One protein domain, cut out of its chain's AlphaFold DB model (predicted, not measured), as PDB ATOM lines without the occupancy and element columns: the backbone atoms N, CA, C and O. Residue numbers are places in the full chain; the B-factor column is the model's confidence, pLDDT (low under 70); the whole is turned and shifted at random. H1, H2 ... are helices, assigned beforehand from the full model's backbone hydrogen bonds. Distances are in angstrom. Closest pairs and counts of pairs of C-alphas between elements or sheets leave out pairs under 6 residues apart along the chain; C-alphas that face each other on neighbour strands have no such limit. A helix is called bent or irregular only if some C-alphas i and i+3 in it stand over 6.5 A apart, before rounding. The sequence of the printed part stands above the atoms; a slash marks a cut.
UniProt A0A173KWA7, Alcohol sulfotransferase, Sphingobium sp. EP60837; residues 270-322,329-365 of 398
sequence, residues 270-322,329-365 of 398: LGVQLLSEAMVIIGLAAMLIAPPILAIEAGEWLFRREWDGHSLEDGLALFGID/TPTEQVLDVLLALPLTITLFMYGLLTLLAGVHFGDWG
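What this domain is: This is residues 270 to 322 and 329 to 365 of the 398 residues of the protein "Alcohol sulfotransferase" of Sphingobium sp. EP60837 (UniProt A0A173KWA7). Two long helices, H1 and H3, run side by side in opposite ways and make the long axis; the short helix H2 is held off their flank, touching no helix, and residues 315 to 320 stick out. H1 is bent, but its arms stand at only 20 degrees, and it runs nearly straight. The printed part has 90 residues with three named helices, H1, H2, H3 in chain order, and no named strand; the class is all helix. The whole is a loose rod, with a radius of gyration of the C-alphas of 16.8 A and spans of 54 by 24 by 18 A.

How they stand to each other: Begin with H1, residues 270 to 303: by its hydrogen bonds it was assigned as one helix, but C-alphas 288 and 291 are 6.6 A apart, and it is bent into H1a, residues 270 to 288, and H1b, residues 291 to 303. H1a touches H3, residues 330 to 361, with residues 347 to 361 of H3 alone; the closest C-alphas are those of Gly 283 and Gly 351, 3.9 A apart. They run opposite ways at a shallow tilt of 31 degrees. H1b touches H3 at residues 333 to 344 of H3 alone, closest at the C-alphas of Leu 294 and Thr 344, 6.4 A, opposite ways at a shallow tilt of 11 degrees. H2, residues 312 to 317, is apart from H1a, H1b and H3. Every O i to N i+4 pair is within hydrogen-bond range in H1a, H1b and H2, and 27 of 28 in H3.

Where its parts are: Find C-alpha 270 at (55.067, 15.003, 21.680); H1a runs 27.2 A from there, and H1b 18.0 A to C-alpha 303. H2 measures 8.6 A. H3 runs 46.7 A to C-alpha 361 at (59.543, 5.638, 16.223).

The domain as a whole: The C-alphas farthest apart, of Thr 329 and Gly 365, are 55.3 A apart. The link H1 to H2 is short; the link H2 to H3 lies across the cut, where residues 323 to 328 are not printed and C-alphas 322 and 329 are 18.0 A apart. Mean pLDDT of the printed part is 72.0; look for values under 70 at residues 299 to 322, 329 to 338, 340 and 365.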
ATOM      1  N   LEU A 270      56.516  15.217  21.717       70.12
ATOM      2  CA  LEU A 270      55.067  15.003  21.680       70.12
ATOM      3  C   LEU A 270      54.547  14.861  20.239       70.12
ATOM      4  O   LEU A 270      53.705  14.009  19.972       70.12
ATOM      5  N   GLY A 271      55.069  15.662  19.304       71.12
ATOM      6  CA  GLY A 271      54.716  15.577  17.886       71.12
ATOM      7  C   GLY A 271      55.134  14.252  17.246       71.12
ATOM      8  O   GLY A 271      54.341  13.647  16.532       71.12
ATOM      9  N   VAL A 272      56.342  13.764  17.550       76.75
ATOM     10  CA  VAL A 272      56.826  12.452  17.082       76.75
ATOM     11  C   VAL A 272      55.987  11.312  17.665       76.75
ATOM     12  O   VAL A 272      55.653  10.377  16.939       76.75
ATOM     13  N   GLN A 273      55.578  11.410  18.933       82.31
ATOM     14  CA  GLN A 273      54.717  10.409  19.565       82.31
ATOM     15  C   GLN A 273      53.327  10.348  18.916       82.31
ATOM     16  O   GLN A 273      52.879   9.271  18.535       82.31
ATOM     17  N   LEU A 274      52.671  11.497  18.726       78.25
ATOM     18  CA  LEU A 274      51.353  11.561  18.083       78.25
ATOM     19  C   LEU A 274      51.396  11.064  16.633       78.25
ATOM     20  O   LEU A 274      50.490  10.360  16.190       78.25
ATOM     21  N   LEU A 275      52.462  11.398  15.897       82.94
ATOM     22  CA  LEU A 275      52.675  10.891  14.543       82.94
ATOM     23  C   LEU A 275      52.842   9.366  14.539       82.94
ATOM     24  O   LEU A 275      52.237   8.687  13.714       82.94
ATOM     25  N   SER A 276      53.615   8.827  15.481       81.94
ATOM     26  CA  SER A 276      53.846   7.386  15.608       81.94
ATOM     27  C   SER A 276      52.562   6.627  15.960       81.94
ATOM     28  O   SER A 276      52.282   5.590  15.362       81.94
ATOM     29  N   GLU A 277      51.734   7.169  16.856       83.56
ATOM     30  CA  GLU A 277      50.407   6.624  17.178       83.56
ATOM     31  C   GLU A 277      49.477   6.621  15.960       83.56
ATOM     32  O   GLU A 277      48.843   5.605  15.667       83.56
ATOM     33  N   ALA A 278      49.447   7.719  15.201       85.69
ATOM     34  CA  ALA A 278      48.673   7.796  13.967       85.69
ATOM     35  C   ALA A 278      49.149   6.768  12.927       85.69
ATOM     36  O   ALA A 278      48.324   6.096  12.314       85.69
ATOM     37  N   MET A 279      50.463   6.592  12.759       87.00
ATOM     38  CA  MET A 279      51.037   5.602  11.840       87.00
ATOM     39  C   MET A 279      50.659   4.165  12.214       87.00
ATOM     40  O   MET A 279      50.325   3.380  11.330       87.00
ATOM     41  N   VAL A 280      50.640   3.822  13.508       87.56
ATOM     42  CA  VAL A 280      50.179   2.502  13.975       87.56
ATOM     43  C   VAL A 280      48.709   2.276  13.630       87.56
ATOM     44  O   VAL A 280      48.361   1.225  13.093       87.56
ATOM     45  N   ILE A 281      47.849   3.264  13.891       88.38
ATOM     46  CA  ILE A 281      46.412   3.171  13.593       88.38
ATOM     47  C   ILE A 281      46.181   3.027  12.083       88.38
ATOM     48  O   ILE A 281      45.442   2.139  11.659       88.38
ATOM     49  N   ILE A 282      46.839   3.861  11.273       87.06
ATOM     50  CA  ILE A 282      46.737   3.831   9.807       87.06
ATOM     51  C   ILE A 282      47.247   2.493   9.259       87.06
ATOM     52  O   ILE A 282      46.588   1.888   8.416       87.06
ATOM     53  N   GLY A 283      48.387   2.010   9.757       87.25
ATOM     54  CA  GLY A 283      48.969   0.738   9.341       87.25
ATOM     55  C   GLY A 283      48.059  -0.455   9.637       87.25
ATOM     56  O   GLY A 283      47.808  -1.269   8.750       87.25
ATOM     57  N   LEU A 284      47.488  -0.520  10.848       88.00
ATOM     58  CA  LEU A 284      46.518  -1.555  11.224       88.00
ATOM     59  C   LEU A 284      45.236  -1.483  10.391       88.00
ATOM     60  O   LEU A 284      44.744  -2.520   9.950       88.00
ATOM     61  N   ALA A 285      44.707  -0.281  10.153       86.00
ATOM     62  CA  ALA A 285      43.517  -0.098   9.330       86.00
ATOM     63  C   ALA A 285      43.750  -0.587   7.891       86.00
ATOM     64  O   ALA A 285      42.947  -1.361   7.376       86.00
ATOM     65  N   ALA A 286      44.874  -0.219   7.268       84.38
ATOM     66  CA  ALA A 286      45.227  -0.679   5.925       84.38
ATOM     67  C   ALA A 286      45.369  -2.212   5.851       84.38
ATOM     68  O   ALA A 286      44.860  -2.834   4.920       84.38
ATOM     69  N   MET A 287      45.992  -2.836   6.859       89.62
ATOM     70  CA  MET A 287      46.132  -4.297   6.933       89.62
ATOM     71  C   MET A 287      44.803  -5.029   7.171       89.62
ATOM     72  O   MET A 287      44.651  -6.157   6.710       89.62
ATOM     73  N   LEU A 288      43.850  -4.417   7.883       86.38
ATOM     74  CA  LEU A 288      42.518  -4.985   8.122       86.38
ATOM     75  C   LEU A 288      41.594  -4.860   6.907       86.38
ATOM     76  O   LEU A 288      40.752  -5.728   6.701       86.38
ATOM     77  N   ILE A 289      41.747  -3.795   6.119       84.00
ATOM     78  CA  ILE A 289      40.890  -3.494   4.965       84.00
ATOM     79  C   ILE A 289      41.342  -4.249   3.703       84.00
ATOM     80  O   ILE A 289      40.499  -4.651   2.904       84.00
ATOM     81  N   ALA A 290      42.646  -4.488   3.524       82.25
ATOM     82  CA  ALA A 290      43.162  -5.117   2.304       82.25
ATOM     83  C   ALA A 290      42.627  -6.548   2.035       82.25
ATOM     84  O   ALA A 290      42.257  -6.814   0.890       82.25
ATOM     85  N   PRO A 291      42.521  -7.469   3.020       82.62
ATOM     86  CA  PRO A 291      41.997  -8.814   2.765       82.62
ATOM     87  C   PRO A 291      40.507  -8.849   2.370       82.62
ATOM     88  O   PRO A 291      40.182  -9.580   1.438       82.62
ATOM     89  N   PRO A 292      39.599  -8.074   3.006       78.00
ATOM     90  CA  PRO A 292      38.221  -7.929   2.535       78.00
ATOM     91  C   PRO A 292      38.099  -7.404   1.103       78.00
ATOM     92  O   PRO A 292      37.307  -7.958   0.352       78.00
ATOM     93  N   ILE A 293      38.890  -6.395   0.709       78.81
ATOM     94  CA  ILE A 293      38.885  -5.874  -0.673       78.81
ATOM     95  C   ILE A 293      39.232  -6.993  -1.658       78.81
ATOM     96  O   ILE A 293      38.466  -7.263  -2.577       78.81
ATOM     97  N   LEU A 294      40.328  -7.715  -1.401       78.44
ATOM     98  CA  LEU A 294      40.747  -8.824  -2.257       78.44
ATOM     99  C   LEU A 294      39.698  -9.948  -2.308       78.44
ATOM    100  O   LEU A 294      39.516 -10.579  -3.346       78.44
ATOM    101  N   ALA A 295      39.014 -10.223  -1.194       75.25
ATOM    102  CA  ALA A 295      37.965 -11.238  -1.133       75.25
ATOM    103  C   ALA A 295      36.711 -10.841  -1.927       75.25
ATOM    104  O   ALA A 295      36.089 -11.716  -2.529       75.25
ATOM    105  N   ILE A 296      36.355  -9.552  -1.937       70.81
ATOM    106  CA  ILE A 296      35.255  -9.012  -2.746       70.81
ATOM    107  C   ILE A 296      35.610  -9.139  -4.229       70.81
ATOM    108  O   ILE A 296      34.890  -9.818  -4.954       70.81
ATOM    109  N   GLU A 297      36.767  -8.621  -4.648       70.75
ATOM    110  CA  GLU A 297      37.209  -8.657  -6.052       70.75
ATOM    111  C   GLU A 297      37.361 -10.102  -6.572       70.75
ATOM    112  O   GLU A 297      36.918 -10.442  -7.671       70.75
ATOM    113  N   ALA A 298      37.920 -11.011  -5.762       70.38
ATOM    114  CA  ALA A 298      38.012 -12.430  -6.117       70.38
ATOM    115  C   ALA A 298      36.637 -13.125  -6.154       70.38
ATOM    116  O   ALA A 298      36.430 -14.051  -6.943       70.38
ATOM    117  N   GLY A 299      35.704 -12.706  -5.296       68.12
ATOM    118  CA  GLY A 299      34.334 -13.209  -5.253       68.12
ATOM    119  C   GLY A 299      33.521 -12.788  -6.476       68.12
ATOM    120  O   GLY A 299      32.866 -13.632  -7.088       68.12
ATOM    121  N   GLU A 300      33.603 -11.522  -6.874       67.25
ATOM    122  CA  GLU A 300      32.951 -10.991  -8.078       67.25
ATOM    123  C   GLU A 300      33.424 -11.731  -9.337       67.25
ATOM    124  O   GLU A 300      32.602 -12.181 -10.146       67.25
ATOM    125  N   TRP A 301      34.733 -11.994  -9.436       65.62
ATOM    126  CA  TRP A 301      35.306 -12.809 -10.508       65.62
ATOM    127  C   TRP A 301      34.807 -14.264 -10.494       65.62
ATOM    128  O   TRP A 301      34.400 -14.798 -11.531       65.62
ATOM    129  N   LEU A 302      34.809 -14.925  -9.328       67.56
ATOM    130  CA  LEU A 302      34.461 -16.348  -9.215       67.56
ATOM    131  C   LEU A 302      32.976 -16.620  -9.501       67.56
ATOM    132  O   LEU A 302      32.635 -17.664 -10.061       67.56
ATOM    133  N   PHE A 303      32.091 -15.696  -9.121       66.00
ATOM    134  CA  PHE A 303      30.640 -15.882  -9.209       66.00
ATOM    135  C   PHE A 303      29.983 -15.193 -10.413       66.00
ATOM    136  O   PHE A 303      28.772 -15.344 -10.584       66.00
ATOM    137  N   ARG A 304      30.754 -14.500 -11.272       56.38
ATOM    138  CA  ARG A 304      30.251 -13.734 -12.436       56.38
ATOM    139  C   ARG A 304      29.046 -12.856 -12.081       56.38
ATOM    140  O   ARG A 304      28.038 -12.852 -12.792       56.38
ATOM    141  N   ARG A 305      29.111 -12.187 -10.932       55.16
ATOM    142  CA  ARG A 305      28.011 -11.384 -10.401       55.16
ATOM    143  C   ARG A 305      28.581 -10.249  -9.561       55.16
ATOM    144  O   ARG A 305      29.291 -10.521  -8.597       55.16
ATOM    145  N   GLU A 306      28.245  -9.016  -9.924       53.31
ATOM    146  CA  GLU A 306      28.474  -7.836  -9.086       53.31
ATOM    147  C   GLU A 306      27.675  -7.991  -7.786       53.31
ATOM    148  O   GLU A 306      26.506  -8.402  -7.797       53.31
ATOM    149  N   TRP A 307      28.321  -7.742  -6.647       49.38
ATOM    150  CA  TRP A 307      27.623  -7.706  -5.368       49.38
ATOM    151  C   TRP A 307      26.877  -6.379  -5.270       49.38
ATOM    152  O   TRP A 307      27.500  -5.321  -5.267       49.38
ATOM    153  N   ASP A 308      25.547  -6.432  -5.162       44.31
ATOM    154  CA  ASP A 308      24.715  -5.234  -5.043       44.31
ATOM    155  C   ASP A 308      25.189  -4.360  -3.853       44.31
ATOM    156  O   ASP A 308      24.966  -4.703  -2.688       44.31
ATOM    157  N   GLY A 309      25.835  -3.223  -4.155       48.56
ATOM    158  CA  GLY A 309      26.106  -2.122  -3.221       48.56
ATOM    159  C   GLY A 309      27.518  -1.983  -2.632       48.56
ATOM    160  O   GLY A 309      27.671  -1.200  -1.689       48.56
ATOM    161  N   HIS A 310      28.539  -2.701  -3.121       48.69
ATOM    162  CA  HIS A 310      29.909  -2.621  -2.573       48.69
ATOM    163  C   HIS A 310      31.044  -2.692  -3.616       48.69
ATOM    164  O   HIS A 310      32.127  -3.182  -3.290       48.69
ATOM    165  N   SER A 311      30.845  -2.198  -4.841       53.81
ATOM    166  CA  SER A 311      31.929  -2.179  -5.832       53.81
ATOM    167  C   SER A 311      32.911  -1.019  -5.581       53.81
ATOM    168  O   SER A 311      32.571   0.029  -5.021       53.81
ATOM    169  N   LEU A 312      34.166  -1.186  -6.012       47.53
ATOM    170  CA  LEU A 312      35.155  -0.098  -6.050       47.53
ATOM    171  C   LEU A 312      34.679   1.057  -6.956       47.53
ATOM    172  O   LEU A 312      35.060   2.208  -6.744       47.53
ATOM    173  N   GLU A 313      33.813   0.754  -7.926       56.94
ATOM    174  CA  GLU A 313      33.201   1.701  -8.858       56.94
ATOM    175  C   GLU A 313      32.264   2.673  -8.140       56.94
ATOM    176  O   GLU A 313      32.401   3.881  -8.321       56.94
ATOM    177  N   ASP A 314      31.419   2.178  -7.228       54.62
ATOM    178  CA  ASP A 314      30.580   3.018  -6.363       54.62
ATOM    179  C   ASP A 314      31.444   3.951  -5.489       54.62
ATOM    180  O   ASP A 314      31.087   5.100  -5.206       54.62
ATOM    181  N   GLY A 315      32.633   3.478  -5.093       52.22
ATOM    182  CA  GLY A 315      33.620   4.251  -4.338       52.22
ATOM    183  C   GLY A 315      34.375   5.303  -5.163       52.22
ATOM    184  O   GLY A 315      34.700   6.369  -4.638       52.22
ATOM    185  N   LEU A 316      34.659   5.040  -6.442       48.06
ATOM    186  CA  LEU A 316      35.379   5.950  -7.348       48.06
ATOM    187  C   LEU A 316      34.451   6.977  -8.012       48.06
ATOM    188  O   LEU A 316      34.849   8.138  -8.181       48.06
ATOM    189  N   ALA A 317      33.196   6.605  -8.270       51.81
ATOM    190  CA  ALA A 317      32.122   7.518  -8.662       51.81
ATOM    191  C   ALA A 317      31.920   8.626  -7.610       51.81
ATOM    192  O   ALA A 317      31.675   9.790  -7.944       51.81
ATOM    193  N   LEU A 318      32.160   8.315  -6.328       45.22
ATOM    194  CA  LEU A 318      32.175   9.275  -5.218       45.22
ATOM    195  C   LEU A 318      33.189  10.426  -5.413       45.22
ATOM    196  O   LEU A 318      32.989  11.527  -4.894       45.22
ATOM    197  N   PHE A 319      34.264  10.194  -6.174       42.06
ATOM    198  CA  PHE A 319      35.300  11.181  -6.503       42.06
ATOM    199  C   PHE A 319      35.179  11.742  -7.929       42.06
ATOM    200  O   PHE A 319      36.040  12.511  -8.360       42.06
ATOM    201  N   GLY A 320      34.089  11.432  -8.641       39.44
ATOM    202  CA  GLY A 320      33.811  11.949  -9.982       39.44
ATOM    203  C   GLY A 320      34.670  11.329 -11.083       39.44
ATOM    204  O   GLY A 320      34.904  11.983 -12.099       39.44
ATOM    205  N   ILE A 321      35.159  10.107 -10.869       42.38
ATOM    206  CA  ILE A 321      35.830   9.305 -11.890       42.38
ATOM    207  C   ILE A 321      34.829   8.242 -12.347       42.38
ATOM    208  O   ILE A 321      34.772   7.163 -11.766       42.38
ATOM    209  N   ASP A 322      34.033   8.558 -13.368       47.25
ATOM    210  CA  ASP A 322      33.137   7.586 -14.004       47.25
ATOM    211  C   ASP A 322      33.888   6.878 -15.141       47.25
ATOM    212  O   ASP A 322      34.425   7.533 -16.043       47.25
ATOM    213  N   THR A 329      34.505  -7.216 -21.282       62.34
ATOM    214  CA  THR A 329      34.860  -8.460 -21.956       62.34
ATOM    215  C   THR A 329      35.565  -9.410 -20.973       62.34
ATOM    216  O   THR A 329      36.252  -8.957 -20.057       62.34
ATOM    217  N   PRO A 330      35.508 -10.746 -21.167       60.06
ATOM    218  CA  PRO A 330      36.210 -11.702 -20.298       60.06
ATOM    219  C   PRO A 330      37.722 -11.444 -20.164       60.06
ATOM    220  O   PRO A 330      38.353 -11.894 -19.214       60.06
ATOM    221  N   THR A 331      38.315 -10.745 -21.132       59.84
ATOM    222  CA  THR A 331      39.715 -10.310 -21.131       59.84
ATOM    223  C   THR A 331      39.982  -9.100 -20.236       59.84
ATOM    224  O   THR A 331      41.048  -9.045 -19.629       59.84
ATOM    225  N   GLU A 332      39.038  -8.162 -20.130       63.03
ATOM    226  CA  GLU A 332      39.132  -6.992 -19.241       63.03
ATOM    227  C   GLU A 332      38.980  -7.423 -17.777       63.03
ATOM    228  O   GLU A 332      39.847  -7.120 -16.967       63.03
ATOM    229  N   GLN A 333      38.037  -8.322 -17.486       60.56
ATOM    230  CA  GLN A 333      37.836  -8.893 -16.144       60.56
ATOM    231  C   GLN A 333      39.060  -9.653 -15.604       60.56
ATOM    232  O   GLN A 333      39.363  -9.632 -14.411       60.56
ATOM    233  N   VAL A 334      39.789 -10.357 -16.479       64.62
ATOM    234  CA  VAL A 334      41.049 -11.018 -16.099       64.62
ATOM    235  C   VAL A 334      42.136  -9.981 -15.813       64.62
ATOM    236  O   VAL A 334      42.952 -10.191 -14.917       64.62
ATOM    237  N   LEU A 335      42.152  -8.867 -16.545       65.19
ATOM    238  CA  LEU A 335      43.107  -7.788 -16.328       65.19
ATOM    239  C   LEU A 335      42.833  -7.047 -15.011       65.19
ATOM    240  O   LEU A 335      43.790  -6.740 -14.303       65.19
ATOM    241  N   ASP A 336      41.569  -6.840 -14.641       64.06
ATOM    242  CA  ASP A 336      41.209  -6.170 -13.388       64.06
ATOM    243  C   ASP A 336      41.604  -6.996 -12.160       64.06
ATOM    244  O   ASP A 336      42.262  -6.466 -11.268       64.06
ATOM    245  N   VAL A 337      41.385  -8.317 -12.160       64.69
ATOM    246  CA  VAL A 337      41.901  -9.205 -11.094       64.69
ATOM    247  C   VAL A 337      43.437  -9.218 -11.053       64.69
ATOM    248  O   VAL A 337      44.042  -9.229  -9.975       64.69
ATOM    249  N   LEU A 338      44.093  -9.187 -12.219       67.38
ATOM    250  CA  LEU A 338      45.556  -9.121 -12.315       67.38
ATOM    251  C   LEU A 338      46.136  -7.783 -11.828       67.38
ATOM    252  O   LEU A 338      47.311  -7.755 -11.460       67.38
ATOM    253  N   LEU A 339      45.353  -6.700 -11.801       70.44
ATOM    254  CA  LEU A 339      45.744  -5.381 -11.283       70.44
ATOM    255  C   LEU A 339      45.380  -5.196  -9.798       70.44
ATOM    256  O   LEU A 339      46.173  -4.640  -9.032       70.44
ATOM    257  N   ALA A 340      44.226  -5.716  -9.384       69.94
ATOM    258  CA  ALA A 340      43.719  -5.736  -8.015       69.94
ATOM    259  C   ALA A 340      44.652  -6.469  -7.040       69.94
ATOM    260  O   ALA A 340      44.971  -5.978  -5.952       69.94
ATOM    261  N   LEU A 341      45.161  -7.637  -7.444       74.81
ATOM    262  CA  LEU A 341      46.024  -8.458  -6.598       74.81
ATOM    263  C   LEU A 341      47.351  -7.742  -6.235       74.81
ATOM    264  O   LEU A 341      47.670  -7.646  -5.048       74.81
ATOM    265  N   PRO A 342      48.121  -7.160  -7.178       80.12
ATOM    266  CA  PRO A 342      49.275  -6.326  -6.842       80.12
ATOM    267  C   PRO A 342      48.930  -5.108  -5.980       80.12
ATOM    268  O   PRO A 342      49.709  -4.758  -5.090       80.12
ATOM    269  N   LEU A 343      47.789  -4.455  -6.219       78.44
ATOM    270  CA  LEU A 343      47.386  -3.246  -5.496       78.44
ATOM    271  C   LEU A 343      47.052  -3.543  -4.029       78.44
ATOM    272  O   LEU A 343      47.545  -2.857  -3.133       78.44
ATOM    273  N   THR A 344      46.281  -4.599  -3.771       80.88
ATOM    274  CA  THR A 344      45.921  -5.049  -2.417       80.88
ATOM    275  C   THR A 344      47.140  -5.554  -1.646       80.88
ATOM    276  O   THR A 344      47.314  -5.204  -0.477       80.88
ATOM    277  N   ILE A 345      48.051  -6.280  -2.306       84.06
ATOM    278  CA  ILE A 345      49.350  -6.666  -1.730       84.06
ATOM    279  C   ILE A 345      50.174  -5.420  -1.390       84.06
ATOM    280  O   ILE A 345      50.735  -5.330  -0.299       84.06
ATOM    281  N   THR A 346      50.224  -4.431  -2.285       86.50
ATOM    282  CA  THR A 346      50.960  -3.180  -2.052       86.50
ATOM    283  C   THR A 346      50.372  -2.401  -0.879       86.50
ATOM    284  O   THR A 346      51.126  -1.937  -0.024       86.50
ATOM    285  N   LEU A 347      49.044  -2.308  -0.780       85.00
ATOM    286  CA  LEU A 347      48.347  -1.659   0.330       85.00
ATOM    287  C   LEU A 347      48.616  -2.372   1.663       85.00
ATOM    288  O   LEU A 347      48.905  -1.715   2.663       85.00
ATOM    289  N   PHE A 348      48.583  -3.705   1.673       89.44
ATOM    290  CA  PHE A 348      48.903  -4.503   2.854       89.44
ATOM    291  C   PHE A 348      50.360  -4.306   3.292       89.44
ATOM    292  O   PHE A 348      50.629  -4.059   4.468       89.44
ATOM    293  N   MET A 349      51.304  -4.347   2.347       90.88
ATOM    294  CA  MET A 349      52.728  -4.134   2.620       90.88
ATOM    295  C   MET A 349      53.018  -2.701   3.074       90.88
ATOM    296  O   MET A 349      53.808  -2.500   3.993       90.88
ATOM    297  N   TYR A 350      52.350  -1.705   2.490       91.81
ATOM    298  CA  TYR A 350      52.420  -0.316   2.937       91.81
ATOM    299  C   TYR A 350      51.871  -0.157   4.359       91.81
ATOM    300  O   TYR A 350      52.506   0.490   5.195       91.81
ATOM    301  N   GLY A 351      50.736  -0.793   4.663       89.44
ATOM    302  CA  GLY A 351      50.164  -0.841   6.006       89.44
ATOM    303  C   GLY A 351      51.131  -1.456   7.018       89.44
ATOM    304  O   GLY A 351      51.395  -0.858   8.059       89.44
ATOM    305  N   LEU A 352      51.744  -2.589   6.668       89.88
ATOM    306  CA  LEU A 352      52.744  -3.269   7.489       89.88
ATOM    307  C   LEU A 352      53.985  -2.398   7.732       89.88
ATOM    308  O   LEU A 352      54.430  -2.268   8.868       89.88
ATOM    309  N   LEU A 353      54.535  -1.765   6.694       91.75
ATOM    310  CA  LEU A 353      55.700  -0.885   6.828       91.75
ATOM    311  C   LEU A 353      55.384   0.358   7.668       91.75
ATOM    312  O   LEU A 353      56.189   0.749   8.511       91.75
ATOM    313  N   THR A 354      54.201   0.946   7.484       87.62
ATOM    314  CA  THR A 354      53.740   2.114   8.250       87.62
ATOM    315  C   THR A 354      53.516   1.757   9.718       87.62
ATOM    316  O   THR A 354      53.937   2.500  10.604       87.62
ATOM    317  N   LEU A 355      52.935   0.583   9.984       88.94
ATOM    318  CA  LEU A 355      52.787   0.024  11.324       88.94
ATOM    319  C   LEU A 355      54.153  -0.178  11.989       88.94
ATOM    320  O   LEU A 355      54.369   0.306  13.097       88.94
ATOM    321  N   LEU A 356      55.081  -0.861  11.314       88.81
ATOM    322  CA  LEU A 356      56.423  -1.125  11.836       88.81
ATOM    323  C   LEU A 356      57.195   0.172  12.095       88.81
ATOM    324  O   LEU A 356      57.861   0.284  13.120       88.81
ATOM    325  N   ALA A 357      57.064   1.169  11.220       85.19
ATOM    326  CA  ALA A 357      57.656   2.485  11.421       85.19
ATOM    327  C   ALA A 357      57.032   3.216  12.626       85.19
ATOM    328  O   ALA A 357      57.768   3.728  13.464       85.19
ATOM    329  N   GLY A 358      55.704   3.204  12.779       84.62
ATOM    330  CA  GLY A 358      55.034   3.774  13.954       84.62
ATOM    331  C   GLY A 358      55.431   3.076  15.263       84.62
ATOM    332  O   GLY A 358      55.684   3.730  16.275       84.62
ATOM    333  N   VAL A 359      55.582   1.749  15.240       84.50
ATOM    334  CA  VAL A 359      56.095   0.980  16.384       84.50
ATOM    335  C   VAL A 359      57.556   1.330  16.682       84.50
ATOM    336  O   VAL A 359      57.922   1.463  17.845       84.50
ATOM    337  N   HIS A 360      58.385   1.513  15.654       82.62
ATOM    338  CA  HIS A 360      59.810   1.812  15.800       82.62
ATOM    339  C   HIS A 360      60.090   3.230  16.321       82.62
ATOM    340  O   HIS A 360      60.993   3.409  17.137       82.62
ATOM    341  N   PHE A 361      59.335   4.232  15.857       81.69
ATOM    342  CA  PHE A 361      59.543   5.638  16.223       81.69
ATOM    343  C   PHE A 361      58.751   6.087  17.459       81.69
ATOM    344  O   PHE A 361      59.113   7.096  18.069       81.69
ATOM    345  N   GLY A 362      57.703   5.355  17.848       81.19
ATOM    346  CA  GLY A 362      56.922   5.653  19.048       81.19
ATOM    347  C   GLY A 362      57.628   5.232  20.339       81.19
ATOM    348  O   GLY A 362      58.242   4.169  20.426       81.19
ATOM    349  N   ASP A 363      57.504   6.048  21.384       76.31
ATOM    350  CA  ASP A 363      57.957   5.721  22.735       76.31
ATOM    351  C   ASP A 363      56.846   4.957  23.477       76.31
ATOM    352  O   ASP A 363      56.059   5.509  24.247       76.31
ATOM    353  N   TRP A 364      56.762   3.648  23.228       75.81
ATOM    354  CA  TRP A 364      55.730   2.758  23.788       75.81
ATOM    355  C   TRP A 364      55.989   2.337  25.240       75.81
ATOM    356  O   TRP A 364      55.467   1.320  25.698       75.81
ATOM    357  N   GLY A 365      56.828   3.095  25.952       52.12
ATOM    358  CA  GLY A 365      57.394   2.803  27.261       52.12
ATOM    359  C   GLY A 365      56.635   1.775  28.108       52.12
ATOM    360  O   GLY A 365      55.657   2.097  28.783       52.12
TER     361      GLY A 365